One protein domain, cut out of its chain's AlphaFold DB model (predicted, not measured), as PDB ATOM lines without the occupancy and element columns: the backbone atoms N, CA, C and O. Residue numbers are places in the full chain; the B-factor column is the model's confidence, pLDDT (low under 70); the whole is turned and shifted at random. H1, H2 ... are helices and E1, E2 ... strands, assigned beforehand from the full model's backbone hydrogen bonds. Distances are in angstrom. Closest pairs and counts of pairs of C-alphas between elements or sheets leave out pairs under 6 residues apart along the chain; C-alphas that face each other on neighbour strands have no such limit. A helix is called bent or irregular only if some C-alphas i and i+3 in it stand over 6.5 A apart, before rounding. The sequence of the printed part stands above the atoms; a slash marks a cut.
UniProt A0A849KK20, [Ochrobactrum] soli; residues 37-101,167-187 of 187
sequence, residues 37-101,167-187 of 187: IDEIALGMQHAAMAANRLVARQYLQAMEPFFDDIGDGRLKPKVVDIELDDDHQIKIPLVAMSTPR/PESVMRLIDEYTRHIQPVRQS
ATOM      1  N   ILE A  37     -28.237  23.921  54.322       69.19
ATOM      2  CA  ILE A  37     -27.729  22.723  53.636       69.19
ATOM      3  C   ILE A  37     -28.405  22.547  52.268       69.19
ATOM      4  O   ILE A  37     -27.749  22.125  51.316       69.19
ATOM      5  N   ASP A  38     -29.675  22.939  52.148       68.69
ATOM      6  CA  ASP A  38     -30.432  22.858  50.899       68.69
ATOM      7  C   ASP A  38     -29.858  23.781  49.809       68.69
ATOM      8  O   ASP A  38     -29.782  23.392  48.644       68.69
ATOM      9  N   GLU A  39     -29.379  24.975  50.176       67.75
ATOM     10  CA  GLU A  39     -28.758  25.922  49.238       67.75
ATOM     11  C   GLU A  39     -27.391  25.419  48.758       67.75
ATOM     12  O   GLU A  39     -27.044  25.559  47.583       67.75
ATOM     13  N   ILE A  40     -26.624  24.780  49.650       71.44
ATOM     14  CA  ILE A  40     -25.347  24.139  49.308       71.44
ATOM     15  C   ILE A  40     -25.593  22.967  48.353       71.44
ATOM     16  O   ILE A  40     -24.925  22.858  47.324       71.44
ATOM     17  N   ALA A  41     -26.577  22.116  48.654       74.25
ATOM     18  CA  ALA A  41     -26.938  20.982  47.811       74.25
ATOM     19  C   ALA A  41     -27.399  21.433  46.415       74.25
ATOM     20  O   ALA A  41     -26.934  20.885  45.413       74.25
ATOM     21  N   LEU A  42     -28.244  22.465  46.336       78.12
ATOM     22  CA  LEU A  42     -28.693  23.052  45.071       78.12
ATOM     23  C   LEU A  42     -27.515  23.613  44.261       78.12
ATOM     24  O   LEU A  42     -27.402  23.381  43.056       78.12
ATOM     25  N   GLY A  43     -26.585  24.283  44.938       73.06
ATOM     26  CA  GLY A  43     -25.327  24.747  44.369       73.06
ATOM     27  C   GLY A  43     -24.461  23.652  43.766       73.06
ATOM     28  O   GLY A  43     -23.996  23.765  42.629       73.06
ATOM     29  N   MET A  44     -24.272  22.569  44.517       74.94
ATOM     30  CA  MET A  44     -23.520  21.399  44.070       74.94
ATOM     31  C   MET A  44     -24.192  20.717  42.876       74.94
ATOM     32  O   MET A  44     -23.508  20.335  41.928       74.94
ATOM     33  N   GLN A  45     -25.521  20.608  42.872       80.25
ATOM     34  CA  GLN A  45     -26.270  20.078  41.730       80.25
ATOM     35  C   GLN A  45     -26.085  20.950  40.488       80.25
ATOM     36  O   GLN A  45     -25.801  20.430  39.406       80.25
ATOM     37  N   HIS A  46     -26.165  22.273  40.641       78.06
ATOM     38  CA  HIS A  46     -25.910  23.203  39.548       78.06
ATOM     39  C   HIS A  46     -24.474  23.066  39.011       78.06
ATOM     40  O   HIS A  46     -24.270  23.001  37.796       78.06
ATOM     41  N   ALA A  47     -23.477  22.940  39.894       73.06
ATOM     42  CA  ALA A  47     -22.085  22.704  39.510       73.06
ATOM     43  C   ALA A  47     -21.902  21.368  38.766       73.06
ATOM     44  O   ALA A  47     -21.254  21.332  37.718       73.06
ATOM     45  N   ALA A  48     -22.529  20.287  39.239       74.31
ATOM     46  CA  ALA A  48     -22.507  18.983  38.579       74.31
ATOM     47  C   ALA A  48     -23.155  19.036  37.183       74.31
ATOM     48  O   ALA A  48     -22.604  18.515  36.212       74.31
ATOM     49  N   MET A  49     -24.291  19.728  37.039       78.88
ATOM     50  CA  MET A  49     -24.929  19.947  35.737       78.88
ATOM     51  C   MET A  49     -24.045  20.768  34.792       78.88
ATOM     52  O   MET A  49     -23.927  20.436  33.609       78.88
ATOM     53  N   ALA A  50     -23.405  21.826  35.296       76.06
ATOM     54  CA  ALA A  50     -22.478  22.642  34.515       76.06
ATOM     55  C   ALA A  50     -21.262  21.828  34.044       76.06
ATOM     56  O   ALA A  50     -20.861  21.948  32.882       76.06
ATOM     57  N   ALA A  51     -20.732  20.951  34.900       75.31
ATOM     58  CA  ALA A  51     -19.658  20.026  34.556       75.31
ATOM     59  C   ALA A  51     -20.088  19.024  33.475       75.31
ATOM     60  O   ALA A  51     -19.397  18.882  32.468       75.31
ATOM     61  N   ASN A  52     -21.271  18.415  33.593       78.38
ATOM     62  CA  ASN A  52     -21.800  17.509  32.566       78.38
ATOM     63  C   ASN A  52     -21.963  18.212  31.205       78.38
ATOM     64  O   ASN A  52     -21.611  17.657  30.162       78.38
ATOM     65  N   ARG A  53     -22.428  19.468  31.201       80.50
ATOM     66  CA  ARG A  53     -22.499  20.296  29.982       80.50
ATOM     67  C   ARG A  53     -21.117  20.629  29.414       80.50
ATOM     68  O   ARG A  53     -20.980  20.803  28.204       80.50
ATOM     69  N   LEU A  54     -20.097  20.779  30.256       78.06
ATOM     70  CA  LEU A  54     -18.718  20.993  29.813       78.06
ATOM     71  C   LEU A  54     -18.150  19.732  29.150       78.06
ATOM     72  O   LEU A  54     -17.618  19.825  28.048       78.06
ATOM     73  N   VAL A  55     -18.346  18.566  29.767       76.94
ATOM     74  CA  VAL A  55     -17.924  17.268  29.217       76.94
ATOM     75  C   VAL A  55     -18.575  17.018  27.854       76.94
ATOM     76  O   VAL A  55     -17.892  16.675  26.891       76.94
ATOM     77  N   ALA A  56     -19.880  17.273  27.720       78.62
ATOM     78  CA  ALA A  56     -20.573  17.157  26.434       78.62
ATOM     79  C   ALA A  56     -19.958  18.062  25.347       78.62
ATOM     80  O   ALA A  56     -19.789  17.636  24.205       78.62
ATOM     81  N   ARG A  57     -19.573  19.296  25.700       81.00
ATOM     82  CA  ARG A  57     -18.889  20.215  24.774       81.00
ATOM     83  C   ARG A  57     -17.516  19.698  24.353       81.00
ATOM     84  O   ARG A  57     -17.180  19.818  23.180       81.00
ATOM     85  N   GLN A  58     -16.757  19.100  25.267       79.12
ATOM     86  CA  GLN A  58     -15.454  18.508  24.950       79.12
ATOM     87  C   GLN A  58     -15.586  17.351  23.956       79.12
ATOM     88  O   GLN A  58     -14.830  17.296  22.989       79.12
ATOM     89  N   TYR A  59     -16.590  16.485  24.124       78.94
ATOM     90  CA  TYR A  59     -16.882  15.431  23.150       78.94
ATOM     91  C   TYR A  59     -17.203  15.992  21.764       78.94
ATOM     92  O   TYR A  59     -16.663  15.511  20.773       78.94
ATOM     93  N   LEU A  60     -18.039  17.031  21.685       79.31
ATOM     94  CA  LEU A  60     -18.362  17.672  20.408       79.31
ATOM     95  C   LEU A  60     -17.117  18.269  19.747       79.31
ATOM     96  O   LEU A  60     -16.878  18.009  18.572       79.31
ATOM     97  N   GLN A  61     -16.294  18.991  20.508       81.75
ATOM     98  CA  GLN A  61     -15.029  19.551  20.024       81.75
ATOM     99  C   GLN A  61     -14.063  18.470  19.535       81.75
ATOM    100  O   GLN A  61     -13.411  18.646  18.510       81.75
ATOM    101  N   ALA A  62     -13.992  17.334  20.230       79.75
ATOM    102  CA  ALA A  62     -13.177  16.198  19.811       79.75
ATOM    103  C   ALA A  62     -13.690  15.549  18.516       79.75
ATOM    104  O   ALA A  62     -12.903  14.943  17.792       79.75
ATOM    105  N   MET A  63     -14.987  15.675  18.216       80.62
ATOM    106  CA  MET A  63     -15.581  15.161  16.982       80.62
ATOM    107  C   MET A  63     -15.385  16.097  15.785       80.62
ATOM    108  O   MET A  63     -15.282  15.601  14.665       80.62
ATOM    109  N   GLU A  64     -15.295  17.420  15.990       83.44
ATOM    110  CA  GLU A  64     -15.180  18.421  14.909       83.44
ATOM    111  C   GLU A  64     -14.148  18.067  13.819       83.44
ATOM    112  O   GLU A  64     -14.482  18.187  12.639       83.44
ATOM    113  N   PRO A  65     -12.928  17.580  14.138       85.44
ATOM    114  CA  PRO A  65     -11.923  17.289  13.121       85.44
ATOM    115  C   PRO A  65     -12.337  16.210  12.118       85.44
ATOM    116  O   PRO A  65     -11.790  16.192  11.013       85.44
ATOM    117  N   PHE A  66     -13.279  15.330  12.471       86.94
ATOM    118  CA  PHE A  66     -13.726  14.217  11.629       86.94
ATOM    119  C   PHE A  66     -14.843  14.592  10.655       86.94
ATOM    120  O   PHE A  66     -15.236  13.751   9.844       86.94
ATOM    121  N   PHE A  67     -15.337  15.829  10.704       88.94
ATOM    122  CA  PHE A  67     -16.413  16.303   9.844       88.94
ATOM    123  C   PHE A  67     -15.987  17.515   9.010       88.94
ATOM    124  O   PHE A  67     -15.172  18.333   9.435       88.94
ATOM    125  N   ASP A  68     -16.565  17.620   7.819       88.19
ATOM    126  CA  ASP A  68     -16.555  18.806   6.971       88.19
ATOM    127  C   ASP A  68     -17.942  19.453   6.986       88.19
ATOM    128  O   ASP A  68     -18.968  18.766   6.972       88.19
ATOM    129  N   ASP A  69     -17.985  20.780   6.994       85.88
ATOM    130  CA  ASP A  69     -19.230  21.531   6.845       85.88
ATOM    131  C   ASP A  69     -19.592  21.651   5.358       85.88
ATOM    132  O   ASP A  69     -18.808  22.161   4.559       85.88
ATOM    133  N   ILE A  70     -20.781  21.171   4.988       83.38
ATOM    134  CA  ILE A  70     -21.278  21.197   3.601       83.38
ATOM    135  C   ILE A  70     -22.049  22.500   3.314       83.38
ATOM    136  O   ILE A  70     -22.450  22.749   2.180       83.38
ATOM    137  N   GLY A  71     -22.256  23.356   4.319       72.75
ATOM    138  CA  GLY A  71     -23.259  24.415   4.263       72.75
ATOM    139  C   GLY A  71     -24.638  23.887   4.668       72.75
ATOM    140  O   GLY A  71     -24.857  22.686   4.819       72.75
ATOM    141  N   ASP A  72     -25.576  24.799   4.921       75.81
ATOM    142  CA  ASP A  72     -26.953  24.494   5.356       75.81
ATOM    143  C   ASP A  72     -27.089  23.808   6.731       75.81
ATOM    144  O   ASP A  72     -28.154  23.291   7.079       75.81
ATOM    145  N   GLY A  73     -26.029  23.818   7.546       73.00
ATOM    146  CA  GLY A  73     -26.029  23.226   8.888       73.00
ATOM    147  C   GLY A  73     -25.930  21.697   8.896       73.00
ATOM    148  O   GLY A  73     -26.225  21.074   9.917       73.00
ATOM    149  N   ARG A  74     -25.533  21.083   7.774       78.69
ATOM    150  CA  ARG A  74     -25.274  19.641   7.666       78.69
ATOM    151  C   ARG A  74     -23.773  19.370   7.631       78.69
ATOM    152  O   ARG A  74     -23.024  20.043   6.930       78.69
ATOM    153  N   LEU A  75     -23.359  18.332   8.348       83.88
ATOM    154  CA  LEU A  75     -21.968  17.889   8.418       83.88
ATOM    155  C   LEU A  75     -21.777  16.620   7.580       83.88
ATOM    156  O   LEU A  75     -22.582  15.690   7.676       83.88
ATOM    157  N   LYS A  76     -20.707  16.564   6.782       87.75
ATOM    158  CA  LYS A  76     -20.247  15.337   6.116       87.75
ATOM    159  C   LYS A  76     -19.143  14.708   6.946       87.75
ATOM    160  O   LYS A  76     -18.219  15.427   7.313       87.75
ATOM    161  N   PRO A  77     -19.150  13.394   7.201       89.88
ATOM    162  CA  PRO A  77     -17.952  12.749   7.712       89.88
ATOM    163  C   PRO A  77     -16.838  12.832   6.661       89.88
ATOM    164  O   PRO A  77     -17.080  12.633   5.465       89.88
ATOM    165  N   LYS A  78     -15.612  13.083   7.112       89.25
ATOM    166  CA  LYS A  78     -14.410  12.898   6.297       89.25
ATOM    167  C   LYS A  78     -14.212  11.414   6.047       89.25
ATOM    168  O   LYS A  78     -14.322  10.614   6.974       89.25
ATOM    169  N   VAL A  79     -13.919  11.050   4.807       90.31
ATOM    170  CA  VAL A  79     -13.767   9.659   4.375       90.31
ATOM    171  C   VAL A  79     -12.386   9.482   3.760       90.31
ATOM    172  O   VAL A  79     -11.935  10.349   3.013       90.31
ATOM    173  N   VAL A  80     -11.733   8.367   4.076       87.50
ATOM    174  CA  VAL A  80     -10.492   7.926   3.434       87.50
ATOM    175  C   VAL A  80     -10.782   6.676   2.620       87.50
ATOM    176  O   VAL A  80     -11.435   5.753   3.108       87.50
ATOM    177  N   ASP A  81     -10.290   6.660   1.386       88.25
ATOM    178  CA  ASP A  81     -10.326   5.488   0.524       88.25
ATOM    179  C   ASP A  81      -9.073   4.637   0.792       88.25
ATOM    180  O   ASP A  81      -7.948   5.135   0.750       88.25
ATOM    181  N   ILE A  82      -9.276   3.360   1.110       85.75
ATOM    182  CA  ILE A  82      -8.223   2.377   1.367       85.75
ATOM    183  C   ILE A  82      -8.331   1.284   0.308       85.75
ATOM    184  O   ILE A  82      -9.394   0.688   0.137       85.75
ATOM    185  N   GLU A  83      -7.236   1.016  -0.392       87.44
ATOM    186  CA  GLU A  83      -7.117  -0.112  -1.322       87.44
ATOM    187  C   GLU A  83      -6.822  -1.394  -0.536       87.44
ATOM    188  O   GLU A  83      -5.942  -1.405   0.330       87.44
ATOM    189  N   LEU A  84      -7.590  -2.457  -0.789       82.12
ATOM    190  CA  LEU A  84      -7.396  -3.759  -0.134       82.12
ATOM    191  C   LEU A  84      -6.606  -4.707  -1.024       82.12
ATOM    192  O   LEU A  84      -5.731  -5.425  -0.546       82.12
ATOM    193  N   ASP A  85      -6.949  -4.703  -2.304       85.38
ATOM    194  CA  ASP A  85      -6.289  -5.412  -3.387       85.38
ATOM    195  C   ASP A  85      -6.544  -4.647  -4.699       85.38
ATOM    196  O   ASP A  85      -7.131  -3.562  -4.683       85.38
ATOM    197  N   ASP A  86      -6.104  -5.212  -5.823       83.81
ATOM    198  CA  ASP A  86      -6.197  -4.580  -7.143       83.81
ATOM    199  C   ASP A  86      -7.648  -4.320  -7.613       83.81
ATOM    200  O   ASP A  86      -7.853  -3.499  -8.503       83.81
ATOM    201  N   ASP A  87      -8.652  -4.988  -7.027       84.19
ATOM    202  CA  ASP A  87     -10.061  -4.953  -7.458       84.19
ATOM    203  C   ASP A  87     -11.018  -4.390  -6.380       84.19
ATOM    204  O   ASP A  87     -12.189  -4.121  -6.674       84.19
ATOM    205  N   HIS A  88     -10.575  -4.213  -5.129       84.00
ATOM    206  CA  HIS A  88     -11.426  -3.837  -3.998       84.00
ATOM    207  C   HIS A  88     -10.922  -2.601  -3.252       84.00
ATOM    208  O   HIS A  88      -9.764  -2.494  -2.841       84.00
ATOM    209  N   GLN A  89     -11.855  -1.695  -2.964       87.75
ATOM    210  CA  GLN A  89     -11.610  -0.492  -2.179       87.75
ATOM    211  C   GLN A  89     -12.603  -0.408  -1.014       87.75
ATOM    212  O   GLN A  89     -13.772  -0.774  -1.142       87.75
ATOM    213  N   ILE A  90     -12.154   0.090   0.136       88.00
ATOM    214  CA  ILE A  90     -13.013   0.416   1.277       88.00
ATOM    215  C   ILE A  90     -13.000   1.924   1.491       88.00
ATOM    216  O   ILE A  90     -11.948   2.555   1.548       88.00
ATOM    217  N   LYS A  91     -14.191   2.489   1.690       86.12
ATOM    218  CA  LYS A  91     -14.372   3.874   2.124       86.12
ATOM    219  C   LYS A  91     -14.577   3.898   3.633       86.12
ATOM    220  O   LYS A  91     -15.595   3.402   4.113       86.12
ATOM    221  N   ILE A  92     -13.633   4.462   4.384       85.94
ATOM    222  CA  ILE A  92     -13.708   4.534   5.850       85.94
ATOM    223  C   ILE A  92     -14.002   5.968   6.292       85.94
ATOM    224  O   ILE A  92     -13.154   6.847   6.111       85.94
ATOM    225  N   PRO A  93     -15.166   6.233   6.913       87.81
ATOM    226  CA  PRO A  93     -15.396   7.477   7.636       87.81
ATOM    227  C   PRO A  93     -14.417   7.597   8.811       87.81
ATOM    228  O   PRO A  93     -14.389   6.734   9.684       87.81
ATOM    229  N   LEU A  94     -13.646   8.683   8.888       85.69
ATOM    230  CA  LEU A  94     -12.640   8.886   9.941       85.69
ATOM    231  C   LEU A  94     -13.242   8.898  11.352       85.69
ATOM    232  O   LEU A  94     -12.587   8.487  12.306       85.69
ATOM    233  N   VAL A  95     -14.503   9.319  11.484       84.75
ATOM    234  CA  VAL A  95     -15.231   9.289  12.759       84.75
ATOM    235  C   VAL A  95     -15.408   7.866  13.302       84.75
ATOM    236  O   VAL A  95     -15.354   7.678  14.515       84.75
ATOM    237  N   ALA A  96     -15.536   6.856  12.433       84.31
ATOM    238  CA  ALA A  96     -15.657   5.453  12.844       84.31
ATOM    239  C   ALA A  96     -14.374   4.926  13.513       84.31
ATOM    240  O   ALA A  96     -14.418   3.987  14.298       84.31
ATOM    241  N   MET A  97     -13.235   5.564  13.232       78.75
ATOM    242  CA  MET A  97     -11.931   5.238  13.817       78.75
ATOM    243  C   MET A  97     -11.606   6.089  15.052       78.75
ATOM    244  O   MET A  97     -10.533   5.949  15.642       78.75
ATOM    245  N   SER A  98     -12.496   7.005  15.436       76.06
ATOM    246  CA  SER A  98     -12.257   7.895  16.566       76.06
ATOM    247  C   SER A  98     -12.481   7.174  17.895       76.06
ATOM    248  O   SER A  98     -13.424   6.403  18.061       76.06
ATOM    249  N   THR A  99     -11.620   7.448  18.874       72.06
ATOM    250  CA  THR A  99     -11.864   7.086  20.276       72.06
ATOM    251  C   THR A  99     -12.220   8.371  21.019       72.06
ATOM    252  O   THR A  99     -11.315   9.051  21.512       72.06
ATOM    253  N   PRO A 100     -13.503   8.782  21.047       64.94
ATOM    254  CA  PRO A 100     -13.901   9.980  21.773       64.94
ATOM    255  C   PRO A 100     -13.499   9.826  23.239       64.94
ATOM    256  O   PRO A 100     -14.010   8.961  23.941       64.94
ATOM    257  N   ARG A 101     -12.576  10.664  23.710       62.84
ATOM    258  CA  ARG A 101     -12.253  10.775  25.135       62.84
ATOM    259  C   ARG A 101     -12.842  12.080  25.642       62.84
ATOM    260  O   ARG A 101     -12.472  13.141  25.152       62.84
ATOM    261  N   PRO A 167     -21.042   9.563  26.068       78.88
ATOM    262  CA  PRO A 167     -22.495   9.512  26.005       78.88
ATOM    263  C   PRO A 167     -22.956   8.499  24.953       78.88
ATOM    264  O   PRO A 167     -22.404   8.468  23.851       78.88
ATOM    265  N   GLU A 168     -23.998   7.722  25.258       81.38
ATOM    266  CA  GLU A 168     -24.513   6.657  24.379       81.38
ATOM    267  C   GLU A 168     -24.770   7.153  22.948       81.38
ATOM    268  O   GLU A 168     -24.498   6.456  21.975       81.38
ATOM    269  N   SER A 169     -25.240   8.393  22.801       82.62
ATOM    270  CA  SER A 169     -25.473   9.022  21.501       82.62
ATOM    271  C   SER A 169     -24.212   9.115  20.634       82.62
ATOM    272  O   SER A 169     -24.301   8.943  19.420       82.62
ATOM    273  N   VAL A 170     -23.046   9.357  21.241       82.44
ATOM    274  CA  VAL A 170     -21.751   9.407  20.548       82.44
ATOM    275  C   VAL A 170     -21.327   8.002  20.133       82.44
ATOM    276  O   VAL A 170     -20.950   7.797  18.982       82.44
ATOM    277  N   MET A 171     -21.442   7.025  21.036       83.69
ATOM    278  CA  MET A 171     -21.114   5.630  20.723       83.69
ATOM    279  C   MET A 171     -21.997   5.089  19.599       83.69
ATOM    280  O   MET A 171     -21.500   4.534  18.626       83.69
ATOM    281  N   ARG A 172     -23.304   5.350  19.668       86.62
ATOM    282  CA  ARG A 172     -24.268   4.928  18.652       86.62
ATOM    283  C   ARG A 172     -23.995   5.551  17.286       86.62
ATOM    284  O   ARG A 172     -24.208   4.898  16.270       86.62
ATOM    285  N   LEU A 173     -23.533   6.801  17.254       85.12
ATOM    286  CA  LEU A 173     -23.120   7.462  16.017       85.12
ATOM    287  C   LEU A 173     -21.905   6.760  15.396       85.12
ATOM    288  O   LEU A 173     -21.900   6.509  14.193       85.12
ATOM    289  N   ILE A 174     -20.899   6.424  16.206       84.31
ATOM    290  CA  ILE A 174     -19.703   5.701  15.752       84.31
ATOM    291  C   ILE A 174     -20.079   4.308  15.241       84.31
ATOM    292  O   ILE A 174     -19.641   3.919  14.156       84.31
ATOM    293  N   ASP A 175     -20.935   3.589  15.965       86.38
ATOM    294  CA  ASP A 175     -21.428   2.270  15.563       86.38
ATOM    295  C   ASP A 175     -22.156   2.321  14.220       86.38
ATOM    296  O   ASP A 175     -21.934   1.468  13.360       86.38
ATOM    297  N   GLU A 176     -23.003   3.329  14.011       86.94
ATOM    298  CA  GLU A 176     -23.732   3.487  12.753       86.94
ATOM    299  C   GLU A 176     -22.772   3.706  11.577       86.94
ATOM    300  O   GLU A 176     -22.887   3.033  10.552       86.94
ATOM    301  N   TYR A 177     -21.761   4.565  11.733       83.88
ATOM    302  CA  TYR A 177     -20.739   4.744  10.697       83.88
ATOM    303  C   TYR A 177     -19.885   3.495  10.483       83.88
ATOM    304  O   TYR A 177     -19.514   3.206   9.347       83.88
ATOM    305  N   THR A 178     -19.617   2.735  11.541       84.06
ATOM    306  CA  THR A 178     -18.870   1.476  11.461       84.06
ATOM    307  C   THR A 178     -19.636   0.429  10.651       84.06
ATOM    308  O   THR A 178     -19.049  -0.250   9.813       84.06
ATOM    309  N   ARG A 179     -20.964   0.339  10.814       85.19
ATOM    310  CA  ARG A 179     -21.818  -0.578  10.031       85.19
ATOM    311  C   ARG A 179     -21.814  -0.286   8.531       85.19
ATOM    312  O   ARG A 179     -22.069  -1.192   7.741       85.19
ATOM    313  N   HIS A 180     -21.534   0.954   8.133       80.94
ATOM    314  CA  HIS A 180     -21.469   1.356   6.727       80.94
ATOM    315  C   HIS A 180     -20.140   1.011   6.037       80.94
ATOM    316  O   HIS A 180     -20.029   1.188   4.824       80.94
ATOM    317  N   ILE A 181     -19.145   0.503   6.771       82.50
ATOM    318  CA  ILE A 181     -17.855   0.103   6.207       82.50
ATOM    319  C   ILE A 181     -18.010  -1.269   5.546       82.50
ATOM    320  O   ILE A 181     -18.027  -2.302   6.214       82.50
ATOM    321  N   GLN A 182     -18.123  -1.280   4.219       83.12
ATOM    322  CA  GLN A 182     -18.144  -2.499   3.412       83.12
ATOM    323  C   GLN A 182     -17.227  -2.341   2.190       83.12
ATOM    324  O   GLN A 182     -17.201  -1.259   1.595       83.12
ATOM    325  N   PRO A 183     -16.467  -3.385   1.813       81.31
ATOM    326  CA  PRO A 183     -15.663  -3.362   0.599       81.31
ATOM    327  C   PRO A 183     -16.559  -3.256  -0.629       81.31
ATOM    328  O   PRO A 183     -17.543  -3.983  -0.770       81.31
ATOM    329  N   VAL A 184     -16.193  -2.344  -1.522       83.38
ATOM    330  CA  VAL A 184     -16.814  -2.185  -2.833       83.38
ATOM    331  C   VAL A 184     -15.810  -2.586  -3.904       83.38
ATOM    332  O   VAL A 184     -14.617  -2.301  -3.799       83.38
ATOM    333  N   ARG A 185     -16.296  -3.272  -4.936       77.06
ATOM    334  CA  ARG A 185     -15.487  -3.610  -6.106       77.06
ATOM    335  C   ARG A 185     -15.256  -2.344  -6.933       77.06
ATOM    336  O   ARG A 185     -16.220  -1.618  -7.186       77.06
ATOM    337  N   GLN A 186     -14.016  -2.076  -7.334       69.31
ATOM    338  CA  GLN A 186     -13.714  -1.015  -8.292       69.31
ATOM    339  C   GLN A 186     -14.350  -1.387  -9.642       69.31
ATOM    340  O   GLN A 186     -14.144  -2.488 -10.152       69.31
ATOM    341  N   SER A 187     -15.215  -0.511 -10.160       59.22
ATOM    342  CA  SER A 187     -15.899  -0.666 -11.453       59.22
ATOM    343  C   SER A 187     -15.148   0.033 -12.571       59.22
ATOM    344  O   SER A 187     -14.788   1.210 -12.329       59.22
TER     345      SER A 187
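What this domain is: This is residues 37 to 101 and 167 to 187 of the 187 residues of a protein of [Ochrobactrum] soli (UniProt A0A849KK20). One long helix, H1, makes a free arm at one end, and at its other end the chain turns through the small strand hairpin E1 and E2 into a narrow three-stranded sheet that reaches farther along the long axis. The short helix H2 and the helix H3 touch each other near the place where the arm meets the rest; residues 37 to 54 of H1 stick out alone. The printed part has 86 residues, with three named helices and five named strands in the order H1 E1 E2 E3 E4 H2 H3 E5. The sheet's order is E3, E4, E5, antiparallel throughout, and the class is mixed, helices and strands. The whole is extended, with a radius of gyration of the C-alphas of 19.1 A and spans of 70 by 25 by 15 A.

Where its parts are: H1, residues 37 to 66, begins at C-alpha 37 (-27.729, 22.723, 53.636) and is 45.1 A long from first to last C-alpha. It is only just irregular: C-alphas 62 and 65 are 6.9 A apart. E1 is residues 67 to 69, and E2 is residues 75 to 77. E3, residues 79 to 83, measures 13.1 A, and E4, residues 88 to 93, measures 16.7 A. H2 is residues 94 to 97. After the cut come H3, residues 168 to 179 and 16.3 A long, and E5, residues 183 to 185, which ends at C-alpha 185 (-15.487, -3.610, -6.106).

How they stand to each other: E1 and E2 form an antiparallel hairpin, with N 68 and O 76 2.8 A apart. E2 runs on into E3 at 19 degrees, across a break of 1 residue. E3 and E4 form a second antiparallel hairpin, with N 82 and O 90 2.8 A apart. E5 is the other antiparallel neighbour of E4, with N 89 and O 184 2.9 A apart. H1 and H2 only just touch, with 3 pairs of C-alphas within 8 A; H1 does so with residues 63 to 66 alone, and the closest C-alphas are those of Phe 66 and Val 95, 5.3 A apart. H3 touches H2 with residues 174 to 178 alone, the closest C-alphas being those of Ala 96 and Ile 174, 5.0 A apart. With the same residues H3 only grazes the sheet. H1 and H3 are only just apart, at 8.2 A between their closest C-alphas. In H3 every O i to N i+4 pair is within hydrogen-bond range, in H1 24 of 26 are, and H2 is too short for such a pair.

The domain as a whole: The C-alphas of Ile 37 and Ser 187, the chain's last residue, are the two farthest apart, at 70.2 A. Residues 102 to 166 are not printed, and C-alphas 101 and 167 are 10.4 A apart across this cut. Of the links that are printed whole, none is long. The mean pLDDT of the printed part is 80.6; residues 37 to 39, 100 to 101 and 186 to 187 are under 70.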